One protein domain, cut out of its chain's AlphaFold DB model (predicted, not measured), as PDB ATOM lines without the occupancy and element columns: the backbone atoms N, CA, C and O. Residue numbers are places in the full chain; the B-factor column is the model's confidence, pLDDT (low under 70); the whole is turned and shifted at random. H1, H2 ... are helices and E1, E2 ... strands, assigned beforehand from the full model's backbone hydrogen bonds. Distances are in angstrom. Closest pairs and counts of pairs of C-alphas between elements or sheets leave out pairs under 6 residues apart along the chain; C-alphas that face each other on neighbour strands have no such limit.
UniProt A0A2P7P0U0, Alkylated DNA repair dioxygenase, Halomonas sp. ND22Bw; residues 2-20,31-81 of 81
ATOM      1  N   ASP A   2     101.286  93.766  66.833       95.06
ATOM      2  CA  ASP A   2     102.042  92.638  67.406       95.06
ATOM      3  C   ASP A   2     103.174  93.050  68.359       95.06
ATOM      4  O   ASP A   2     103.398  92.412  69.380       95.06
ATOM      5  N   ALA A   3     103.858  94.159  68.065       96.38
ATOM      6  CA  ALA A   3     104.942  94.673  68.901       96.38
ATOM      7  C   ALA A   3     104.487  95.388  70.192       96.38
ATOM      8  O   ALA A   3     105.320  95.640  71.057       96.38
ATOM      9  N   LEU A   4     103.213  95.783  70.308       96.75
ATOM     10  CA  LEU A   4     102.736  96.715  71.344       96.75
ATOM     11  C   LEU A   4     101.535  96.208  72.147       96.75
ATOM     12  O   LEU A   4     101.439  96.524  73.328       96.75
ATOM     13  N   SER A   5     100.601  95.483  71.527       95.56
ATOM     14  CA  SER A   5      99.332  95.133  72.176       95.56
ATOM     15  C   SER A   5      99.515  94.102  73.287       95.56
ATOM     16  O   SER A   5      98.805  94.149  74.284       95.56
ATOM     17  N   GLY A   6     100.443  93.154  73.117       93.88
ATOM     18  CA  GLY A   6     100.532  91.988  74.001       93.88
ATOM     19  C   GLY A   6      99.259  91.129  73.991       93.88
ATOM     20  O   GLY A   6      99.041  90.366  74.927       93.88
ATOM     21  N   TYR A   7      98.414  91.267  72.962       95.75
ATOM     22  CA  TYR A   7      97.137  90.569  72.827       95.75
ATOM     23  C   TYR A   7      97.245  89.460  71.766       95.75
ATOM     24  O   TYR A   7      97.847  89.703  70.717       95.75
ATOM     25  N   PRO A   8      96.702  88.249  72.007       95.19
ATOM     26  CA  PRO A   8      96.948  87.083  71.153       95.19
ATOM     27  C   PRO A   8      96.213  87.121  69.805       95.19
ATOM     28  O   PRO A   8      96.614  86.415  68.881       95.19
ATOM     29  N   ALA A   9      95.146  87.914  69.689       95.12
ATOM     30  CA  ALA A   9      94.376  88.066  68.456       95.12
ATOM     31  C   ALA A   9      94.833  89.299  67.646       95.12
ATOM     32  O   ALA A   9      95.301  90.282  68.236       95.12
ATOM     33  N   PRO A  10      94.706  89.278  66.304       96.31
ATOM     34  CA  PRO A  10      94.952  90.449  65.461       96.31
ATOM     35  C   PRO A  10      93.899  91.550  65.704       96.31
ATOM     36  O   PRO A  10      92.816  91.255  66.209       96.31
ATOM     37  N   PRO A  11      94.176  92.816  65.337       95.38
ATOM     38  CA  PRO A  11      93.186  93.876  65.452       95.38
ATOM     39  C   PRO A  11      92.138  93.727  64.346       95.38
ATOM     40  O   PRO A  11      92.479  93.518  63.182       95.38
ATOM     41  N   GLU A  12      90.867  93.890  64.699       95.81
ATOM     42  CA  GLU A  12      89.754  93.780  63.747       95.81
ATOM     43  C   GLU A  12      89.288  95.144  63.218       95.81
ATOM     44  O   GLU A  12      88.667  95.227  62.160       95.81
ATOM     45  N   ALA A  13      89.630  96.227  63.922       94.94
ATOM     46  CA  ALA A  13      89.235  97.587  63.580       94.94
ATOM     47  C   ALA A  13      90.406  98.573  63.695       94.94
ATOM     48  O   ALA A  13      91.307  98.424  64.523       94.94
ATOM     49  N   CYS A  14      90.376  99.610  62.857       96.38
ATOM     50  CA  CYS A  14      91.299 100.739  62.909       96.38
ATOM     51  C   CYS A  14      90.531 102.031  62.609       96.38
ATOM     52  O   CYS A  14      89.991 102.196  61.514       96.38
ATOM     53  N   LEU A  15      90.494 102.946  63.579       96.19
ATOM     54  CA  LEU A  15      89.912 104.275  63.424       96.19
ATOM     55  C   LEU A  15      91.020 105.301  63.170       96.19
ATOM     56  O   LEU A  15      91.974 105.408  63.939       96.19
ATOM     57  N   VAL A  16      90.858 106.107  62.121       97.31
ATOM     58  CA  VAL A  16      91.764 107.219  61.816       97.31
ATOM     59  C   VAL A  16      91.090 108.535  62.178       97.31
ATOM     60  O   VAL A  16      90.123 108.945  61.540       97.31
ATOM     61  N   ASN A  17      91.639 109.224  63.178       97.00
ATOM     62  CA  ASN A  17      91.192 110.554  63.576       97.00
ATOM     63  C   ASN A  17      92.082 111.639  62.950       97.00
ATOM     64  O   ASN A  17      93.287 111.682  63.204       97.00
ATOM     65  N   LEU A  18      91.491 112.543  62.160       97.12
ATOM     66  CA  LEU A  18      92.183 113.694  61.572       97.12
ATOM     67  C   LEU A  18      91.817 114.979  62.324       97.12
ATOM     68  O   LEU A  18      90.665 115.409  62.316       97.12
ATOM     69  N   TYR A  19      92.815 115.625  62.926       96.81
ATOM     70  CA  TYR A  19      92.630 116.857  63.691       96.81
ATOM     71  C   TYR A  19      93.230 118.055  62.953       96.81
ATOM     72  O   TYR A  19      94.443 118.146  62.768       96.81
ATOM     73  N   ALA A  20      92.378 119.004  62.563       96.50
ATOM     74  CA  ALA A  20      92.820 120.327  62.137       96.50
ATOM     75  C   ALA A  20      93.260 121.175  63.346       96.50
ATOM     76  O   ALA A  20      93.003 120.831  64.502       96.50
ATOM     77  N   ARG A  31      83.874 101.810  74.326       85.69
ATOM     78  CA  ARG A  31      83.125 100.686  74.920       85.69
ATOM     79  C   ARG A  31      82.191 100.014  73.919       85.69
ATOM     80  O   ARG A  31      81.250  99.330  74.312       85.69
ATOM     81  N   ASP A  32      82.432 100.245  72.639       86.75
ATOM     82  CA  ASP A  32      81.598  99.700  71.572       86.75
ATOM     83  C   ASP A  32      82.072  98.297  71.148       86.75
ATOM     84  O   ASP A  32      81.431  97.649  70.326       86.75
ATOM     85  N   GLU A  33      83.180  97.806  71.716       87.62
ATOM     86  CA  GLU A  33      83.751  96.489  71.441       87.62
ATOM     87  C   GLU A  33      83.276  95.404  72.423       87.62
ATOM     88  O   GLU A  33      83.244  95.614  73.637       87.62
ATOM     89  N   ASP A  34      83.004  94.198  71.907       88.81
ATOM     90  CA  ASP A  34      82.640  93.030  72.728       88.81
ATOM     91  C   ASP A  34      83.825  92.522  73.575       88.81
ATOM     92  O   ASP A  34      83.665  92.131  74.735       88.81
ATOM     93  N   ALA A  35      85.034  92.548  73.007       90.69
ATOM     94  CA  ALA A  35      86.266  92.118  73.666       90.69
ATOM     95  C   ALA A  35      86.869  93.254  74.512       90.69
ATOM     96  O   ALA A  35      87.824  93.921  74.114       90.69
ATOM     97  N   LEU A  36      86.304  93.487  75.700       88.44
ATOM     98  CA  LEU A  36      86.754  94.542  76.623       88.44
ATOM     99  C   LEU A  36      88.117  94.266  77.285       88.44
ATOM    100  O   LEU A  36      88.656  95.131  77.972       88.44
ATOM    101  N   ASP A  37      88.676  93.072  77.117       92.69
ATOM    102  CA  ASP A  37      90.038  92.713  77.521       92.69
ATOM    103  C   ASP A  37      91.085  93.061  76.448       92.69
ATOM    104  O   ASP A  37      92.273  93.181  76.768       92.69
ATOM    105  N   ALA A  38      90.659  93.271  75.198       94.56
ATOM    106  CA  ALA A  38      91.538  93.698  74.120       94.56
ATOM    107  C   ALA A  38      91.982  95.161  74.328       94.56
ATOM    108  O   ALA A  38      91.150  96.049  74.557       94.56
ATOM    109  N   PRO A  39      93.289  95.459  74.243       95.88
ATOM    110  CA  PRO A  39      93.788  96.813  74.431       95.88
ATOM    111  C   PRO A  39      93.497  97.696  73.214       95.88
ATOM    112  O   PRO A  39      93.462  97.228  72.077       95.88
ATOM    113  N   VAL A  40      93.416  99.006  73.439       96.00
ATOM    114  CA  VAL A  40      93.471 100.009  72.367       96.00
ATOM    115  C   VAL A  40      94.916 100.460  72.191       96.00
ATOM    116  O   VAL A  40      95.557 100.913  73.140       96.00
ATOM    117  N   VAL A  41      95.435 100.360  70.966       97.19
ATOM    118  CA  VAL A  41      96.742 100.915  70.592       97.19
ATOM    119  C   VAL A  41      96.511 102.169  69.755       97.19
ATOM    120  O   VAL A  41      96.038 102.087  68.625       97.19
ATOM    121  N   SER A  42      96.872 103.327  70.302       97.38
ATOM    122  CA  SER A  42      96.748 104.627  69.641       97.38
ATOM    123  C   SER A  42      98.116 105.136  69.193       97.38
ATOM    124  O   SER A  42      99.056 105.185  69.986       97.38
ATOM    125  N   LEU A  43      98.235 105.512  67.918       98.00
ATOM    126  CA  LEU A  43      99.463 106.048  67.323       98.00
ATOM    127  C   LEU A  43      99.292 107.532  67.007       98.00
ATOM    128  O   LEU A  43      98.329 107.931  66.352       98.00
ATOM    129  N   SER A  44     100.252 108.347  67.439       98.12
ATOM    130  CA  SER A  44     100.255 109.789  67.184       98.12
ATOM    131  C   SER A  44     101.155 110.138  66.005       98.12
ATOM    132  O   SER A  44     102.335 109.792  65.980       98.12
ATOM    133  N   LEU A  45     100.611 110.860  65.025       97.94
ATOM    134  CA  LEU A  45     101.320 111.281  63.816       97.94
ATOM    135  C   LEU A  45     101.176 112.796  63.628       97.94
ATOM    136  O   LEU A  45     100.097 113.355  63.810       97.94
ATOM    137  N   GLY A  46     102.260 113.465  63.230       97.31
ATOM    138  CA  GLY A  46     102.250 114.902  62.944       97.31
ATOM    139  C   GLY A  46     102.367 115.794  64.185       97.31
ATOM    140  O   GLY A  46     103.327 115.695  64.949       97.31
ATOM    141  N   ALA A  47     101.448 116.751  64.336       97.38
ATOM    142  CA  ALA A  47     101.542 117.775  65.376       97.38
ATOM    143  C   ALA A  47     101.440 117.178  66.791       97.38
ATOM    144  O   ALA A  47     100.733 116.201  67.024       97.38
ATOM    145  N   THR A  48     102.128 117.795  67.757       97.50
ATOM    146  CA  THR A  48     102.041 117.370  69.162       97.50
ATOM    147  C   THR A  48     100.652 117.668  69.719       97.50
ATOM    148  O   THR A  48     100.176 118.798  69.618       97.50
ATOM    149  N   ALA A  49     100.045 116.682  70.373       96.88
ATOM    150  CA  ALA A  49      98.749 116.801  71.028       96.88
ATOM    151  C   ALA A  49      98.878 116.622  72.547       96.88
ATOM    152  O   ALA A  49      99.810 115.988  73.047       96.88
ATOM    153  N   LEU A  50      97.932 117.187  73.302       97.06
ATOM    154  CA  LEU A  50      97.787 116.906  74.728       97.06
ATOM    155  C   LEU A  50      96.704 115.841  74.902       97.06
ATOM    156  O   LEU A  50      95.522 116.128  74.720       97.06
ATOM    157  N   PHE A  51      97.107 114.630  75.267       96.75
ATOM    158  CA  PHE A  51      96.188 113.550  75.592       96.75
ATOM    159  C   PHE A  51      95.815 113.618  77.069       96.75
ATOM    160  O   PHE A  51      96.682 113.801  77.928       96.75
ATOM    161  N   ARG A  52      94.524 113.478  77.369       95.62
ATOM    162  CA  ARG A  52      93.987 113.508  78.729       95.62
ATOM    163  C   ARG A  52      93.306 112.183  79.035       95.62
ATOM    164  O   ARG A  52      92.475 111.741  78.255       95.62
ATOM    165  N   TYR A  53      93.627 111.616  80.190       93.81
ATOM    166  CA  TYR A  53      93.034 110.382  80.697       93.81
ATOM    167  C   TYR A  53      92.542 110.586  82.132       93.81
ATOM    168  O   TYR A  53      93.079 111.428  82.857       93.81
ATOM    169  N   GLY A  54      91.491 109.864  82.511       93.25
ATOM    170  CA  GLY A  54      90.839 109.941  83.821       93.25
ATOM    171  C   GLY A  54      90.771 108.580  84.508       93.25
ATOM    172  O   GLY A  54      91.528 107.675  84.159       93.25
ATOM    173  N   GLY A  55      89.888 108.473  85.499       90.62
ATOM    174  CA  GLY A  55      89.490 107.200  86.101       90.62
ATOM    175  C   GLY A  55      88.205 106.644  85.483       90.62
ATOM    176  O   GLY A  55      87.748 107.125  84.447       90.62
ATOM    177  N   LEU A  56      87.621 105.653  86.159       86.12
ATOM    178  CA  LEU A  56      86.417 104.937  85.721       86.12
ATOM    179  C   LEU A  56      85.161 105.820  85.766       86.12
ATOM    180  O   LEU A  56      84.203 105.600  85.026       86.12
ATOM    181  N   ALA A  57      85.127 106.807  86.664       87.00
ATOM    182  CA  ALA A  57      84.018 107.740  86.765       87.00
ATOM    183  C   ALA A  57      84.331 109.051  86.038       87.00
ATOM    184  O   ALA A  57      85.437 109.586  86.079       87.00
ATOM    185  N   ARG A  58      83.297 109.653  85.440       83.25
ATOM    186  CA  ARG A  58      83.414 110.900  84.663       83.25
ATOM    187  C   ARG A  58      84.022 112.077  85.440       83.25
ATOM    188  O   ARG A  58      84.600 112.970  84.826       83.25
ATOM    189  N   ASN A  59      83.864 112.090  86.762       88.69
ATOM    190  CA  ASN A  59      84.348 113.161  87.635       88.69
ATOM    191  C   ASN A  59      85.683 112.821  88.316       88.69
ATOM    192  O   ASN A  59      86.143 113.600  89.152       88.69
ATOM    193  N   ASP A  60      86.294 111.684  87.980       91.81
ATOM    194  CA  ASP A  60      87.584 111.307  88.543       91.81
ATOM    195  C   ASP A  60      88.690 112.276  88.094       91.81
ATOM    196  O   ASP A  60      88.619 112.864  87.004       91.81
ATOM    197  N   PRO A  61      89.745 112.457  88.912       93.38
ATOM    198  CA  PRO A  61      90.866 113.314  88.559       93.38
ATOM    199  C   PRO A  61      91.476 112.921  87.214       93.38
ATOM    200  O   PRO A  61      91.768 111.754  86.955       93.38
ATOM    201  N   THR A  62      91.729 113.923  86.372       95.31
ATOM    202  CA  THR A  62      92.366 113.703  85.073       95.31
ATOM    203  C   THR A  62      93.846 114.037  85.112       95.31
ATOM    204  O   THR A  62      94.297 114.939  85.820       95.31
ATOM    205  N   ARG A  63      94.613 113.305  84.314       95.38
ATOM    206  CA  ARG A  63      96.035 113.536  84.068       95.38
ATOM    207  C   ARG A  63      96.237 113.771  82.581       95.38
ATOM    208  O   ARG A  63      95.355 113.511  81.762       95.38
ATOM    209  N   SER A  64      97.377 114.338  82.213       96.44
ATOM    210  CA  SER A  64      97.667 114.616  80.811       96.44
ATOM    211  C   SER A  64      99.105 114.298  80.461       96.44
ATOM    212  O   SER A  64     100.011 114.482  81.271       96.44
ATOM    213  N   VAL A  65      99.291 113.846  79.229       97.19
ATOM    214  CA  VAL A  65     100.586 113.547  78.628       97.19
ATOM    215  C   VAL A  65     100.640 114.194  77.248       97.19
ATOM    216  O   VAL A  65      99.628 114.291  76.553       97.19
ATOM    217  N   ARG A  66     101.811 114.704  76.861       97.94
ATOM    218  CA  ARG A  66     102.021 115.209  75.499       97.94
ATOM    219  C   ARG A  66     102.398 114.034  74.612       97.94
ATOM    220  O   ARG A  66     103.373 113.363  74.926       97.94
ATOM    221  N   LEU A  67     101.657 113.845  73.531       98.12
ATOM    222  CA  LEU A  67     101.959 112.860  72.501       98.12
ATOM    223  C   LEU A  67     102.550 113.581  71.295       98.12
ATOM    224  O   LEU A  67     101.968 114.541  70.784       98.12
ATOM    225  N   ARG A  68     103.731 113.150  70.876       98.31
ATOM    226  CA  ARG A  68     104.466 113.646  69.714       98.31
ATOM    227  C   ARG A  68     104.308 112.672  68.550       98.31
ATOM    228  O   ARG A  68     103.830 111.553  68.715       98.31
ATOM    229  N   ALA A  69     104.733 113.095  67.361       98.12
ATOM    230  CA  ALA A  69     104.818 112.194  66.219       98.12
ATOM    231  C   ALA A  69     105.673 110.961  66.553       98.12
ATOM    232  O   ALA A  69     106.803 111.101  67.016       98.12
ATOM    233  N   GLY A  70     105.132 109.778  66.275       97.31
ATOM    234  CA  GLY A  70     105.766 108.489  66.542       97.31
ATOM    235  C   GLY A  70     105.449 107.902  67.917       97.31
ATOM    236  O   GLY A  70     105.720 106.721  68.123       97.31
ATOM    237  N   ASP A  71     104.846 108.667  68.834       98.19
ATOM    238  CA  ASP A  71     104.446 108.126  70.132       98.19
ATOM    239  C   ASP A  71     103.290 107.129  69.963       98.19
ATOM    240  O   ASP A  71     102.337 107.358  69.208       98.19
ATOM    241  N   ALA A  72     103.372 106.032  70.716       97.56
ATOM    242  CA  ALA A  72     102.326 105.031  70.833       97.56
ATOM    243  C   ALA A  72     101.810 104.983  72.272       97.56
ATOM    244  O   ALA A  72     102.594 104.953  73.223       97.56
ATOM    245  N   LEU A  73     100.490 104.946  72.430       96.56
ATOM    246  CA  LEU A  73      99.816 104.759  73.706       96.56
ATOM    247  C   LEU A  73      99.050 103.438  73.676       96.56
ATOM    248  O   LEU A  73      98.251 103.208  72.771       96.56
ATOM    249  N   VAL A  74      99.281 102.587  74.675       96.38
ATOM    250  CA  VAL A  74      98.541 101.334  74.860       96.38
ATOM    251  C   VAL A  74      97.624 101.488  76.065       96.38
ATOM    252  O   VAL A  74      98.089 101.768  77.171       96.38
ATOM    253  N   ILE A  75      96.326 101.321  75.843       94.94
ATOM    254  CA  ILE A  75      95.282 101.415  76.860       94.94
ATOM    255  C   ILE A  75      94.698 100.013  77.032       94.94
ATOM    256  O   ILE A  75      93.947  99.539  76.184       94.94
ATOM    257  N   GLY A  76      95.085  99.325  78.102       93.25
ATOM    258  CA  GLY A  76      94.702  97.934  78.351       93.25
ATOM    259  C   GLY A  76      94.524  97.630  79.834       93.25
ATOM    260  O   GLY A  76      94.791  98.471  80.698       93.25
ATOM    261  N   GLY A  77      94.072  96.409  80.131       89.94
ATOM    262  CA  GLY A  77      93.794  95.982  81.501       89.94
ATOM    263  C   GLY A  77      92.780  96.910  82.190       89.94
ATOM    264  O   GLY A  77      91.829  97.347  81.545       89.94
ATOM    265  N   PRO A  78      92.982  97.280  83.469       88.25
ATOM    266  CA  PRO A  78      92.058  98.160  84.188       88.25
ATOM    267  C   PRO A  78      91.868  99.550  83.566       88.25
ATOM    268  O   PRO A  78      90.878 100.199  83.867       88.25
ATOM    269  N   ALA A  79      92.803 100.014  82.726       87.94
ATOM    270  CA  ALA A  79      92.710 101.312  82.057       87.94
ATOM    271  C   ALA A  79      91.856 101.279  80.779       87.94
ATOM    272  O   ALA A  79      91.626 102.326  80.181       87.94
ATOM    273  N   ARG A  80      91.422 100.090  80.331       89.31
ATOM    274  CA  ARG A  80      90.554  99.914  79.156       89.31
ATOM    275  C   ARG A  80      89.125 100.408  79.401       89.31
ATOM    276  O   ARG A  80      88.381 100.585  78.433       89.31
ATOM    277  N   LEU A  81      88.764 100.607  80.671       80.88
ATOM    278  CA  LEU A  81      87.439 100.994  81.137       80.88
ATOM    279  C   LEU A  81      87.461 102.292  81.941       80.88
ATOM    280  O   LEU A  81      88.552 102.691  82.399       80.88
TER     281      LEU A  81
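What this domain is: This is residues 2 to 20 and 31 to 81 of the 81 residues of the protein "Alkylated DNA repair dioxygenase" of Halomonas sp. ND22Bw (UniProt A0A2P7P0U0). With little regular structure, the domain is a two-stranded ribbon folded into a V, E1 and E4 making one arm, the hairpin E2 and E3 the other. Of the long unnamed stretch of residues 2 to 20, residues 13 to 20 run along one side of the V. The printed part has 70 residues, 22 in named elements, mostly strand, in the order E1, E2, E3, E4, H1; both sheets are antiparallel. It is only just compact, close to loose, with a radius of gyration of the C-alphas of 13.1 A and spans of 31 by 30 by 20 A.

Where its parts are: E1, residues 40 to 43, begins at C-alpha (93.471, 100.009, 72.367) and measures 9.9 A; E2, residues 49 to 53, 12.9 A; E3, residues 63 to 67, 13.0 A; E4, residues 72 to 75, 10.0 A. H1, residues 77 to 80, measures 5.6 A and ends at (90.554, 99.914, 79.156).

How they stand to each other: E1 and E4 are antiparallel at 164 degrees, with N 40 and O 75 within hydrogen-bond range at 2.8 A. The hairpin E2 and E3 stands at 149 degrees, with N 51 and O 65 2.9 A apart. H1 is too short for an O i to N i+4 pair; its one O i to N i+3 pair is within range.

The domain as a whole: Residues 21 to 30 are cut out, with 25.4 A between C-alphas 20 and 31. No link is long, and no printed residue is under 70 in pLDDT.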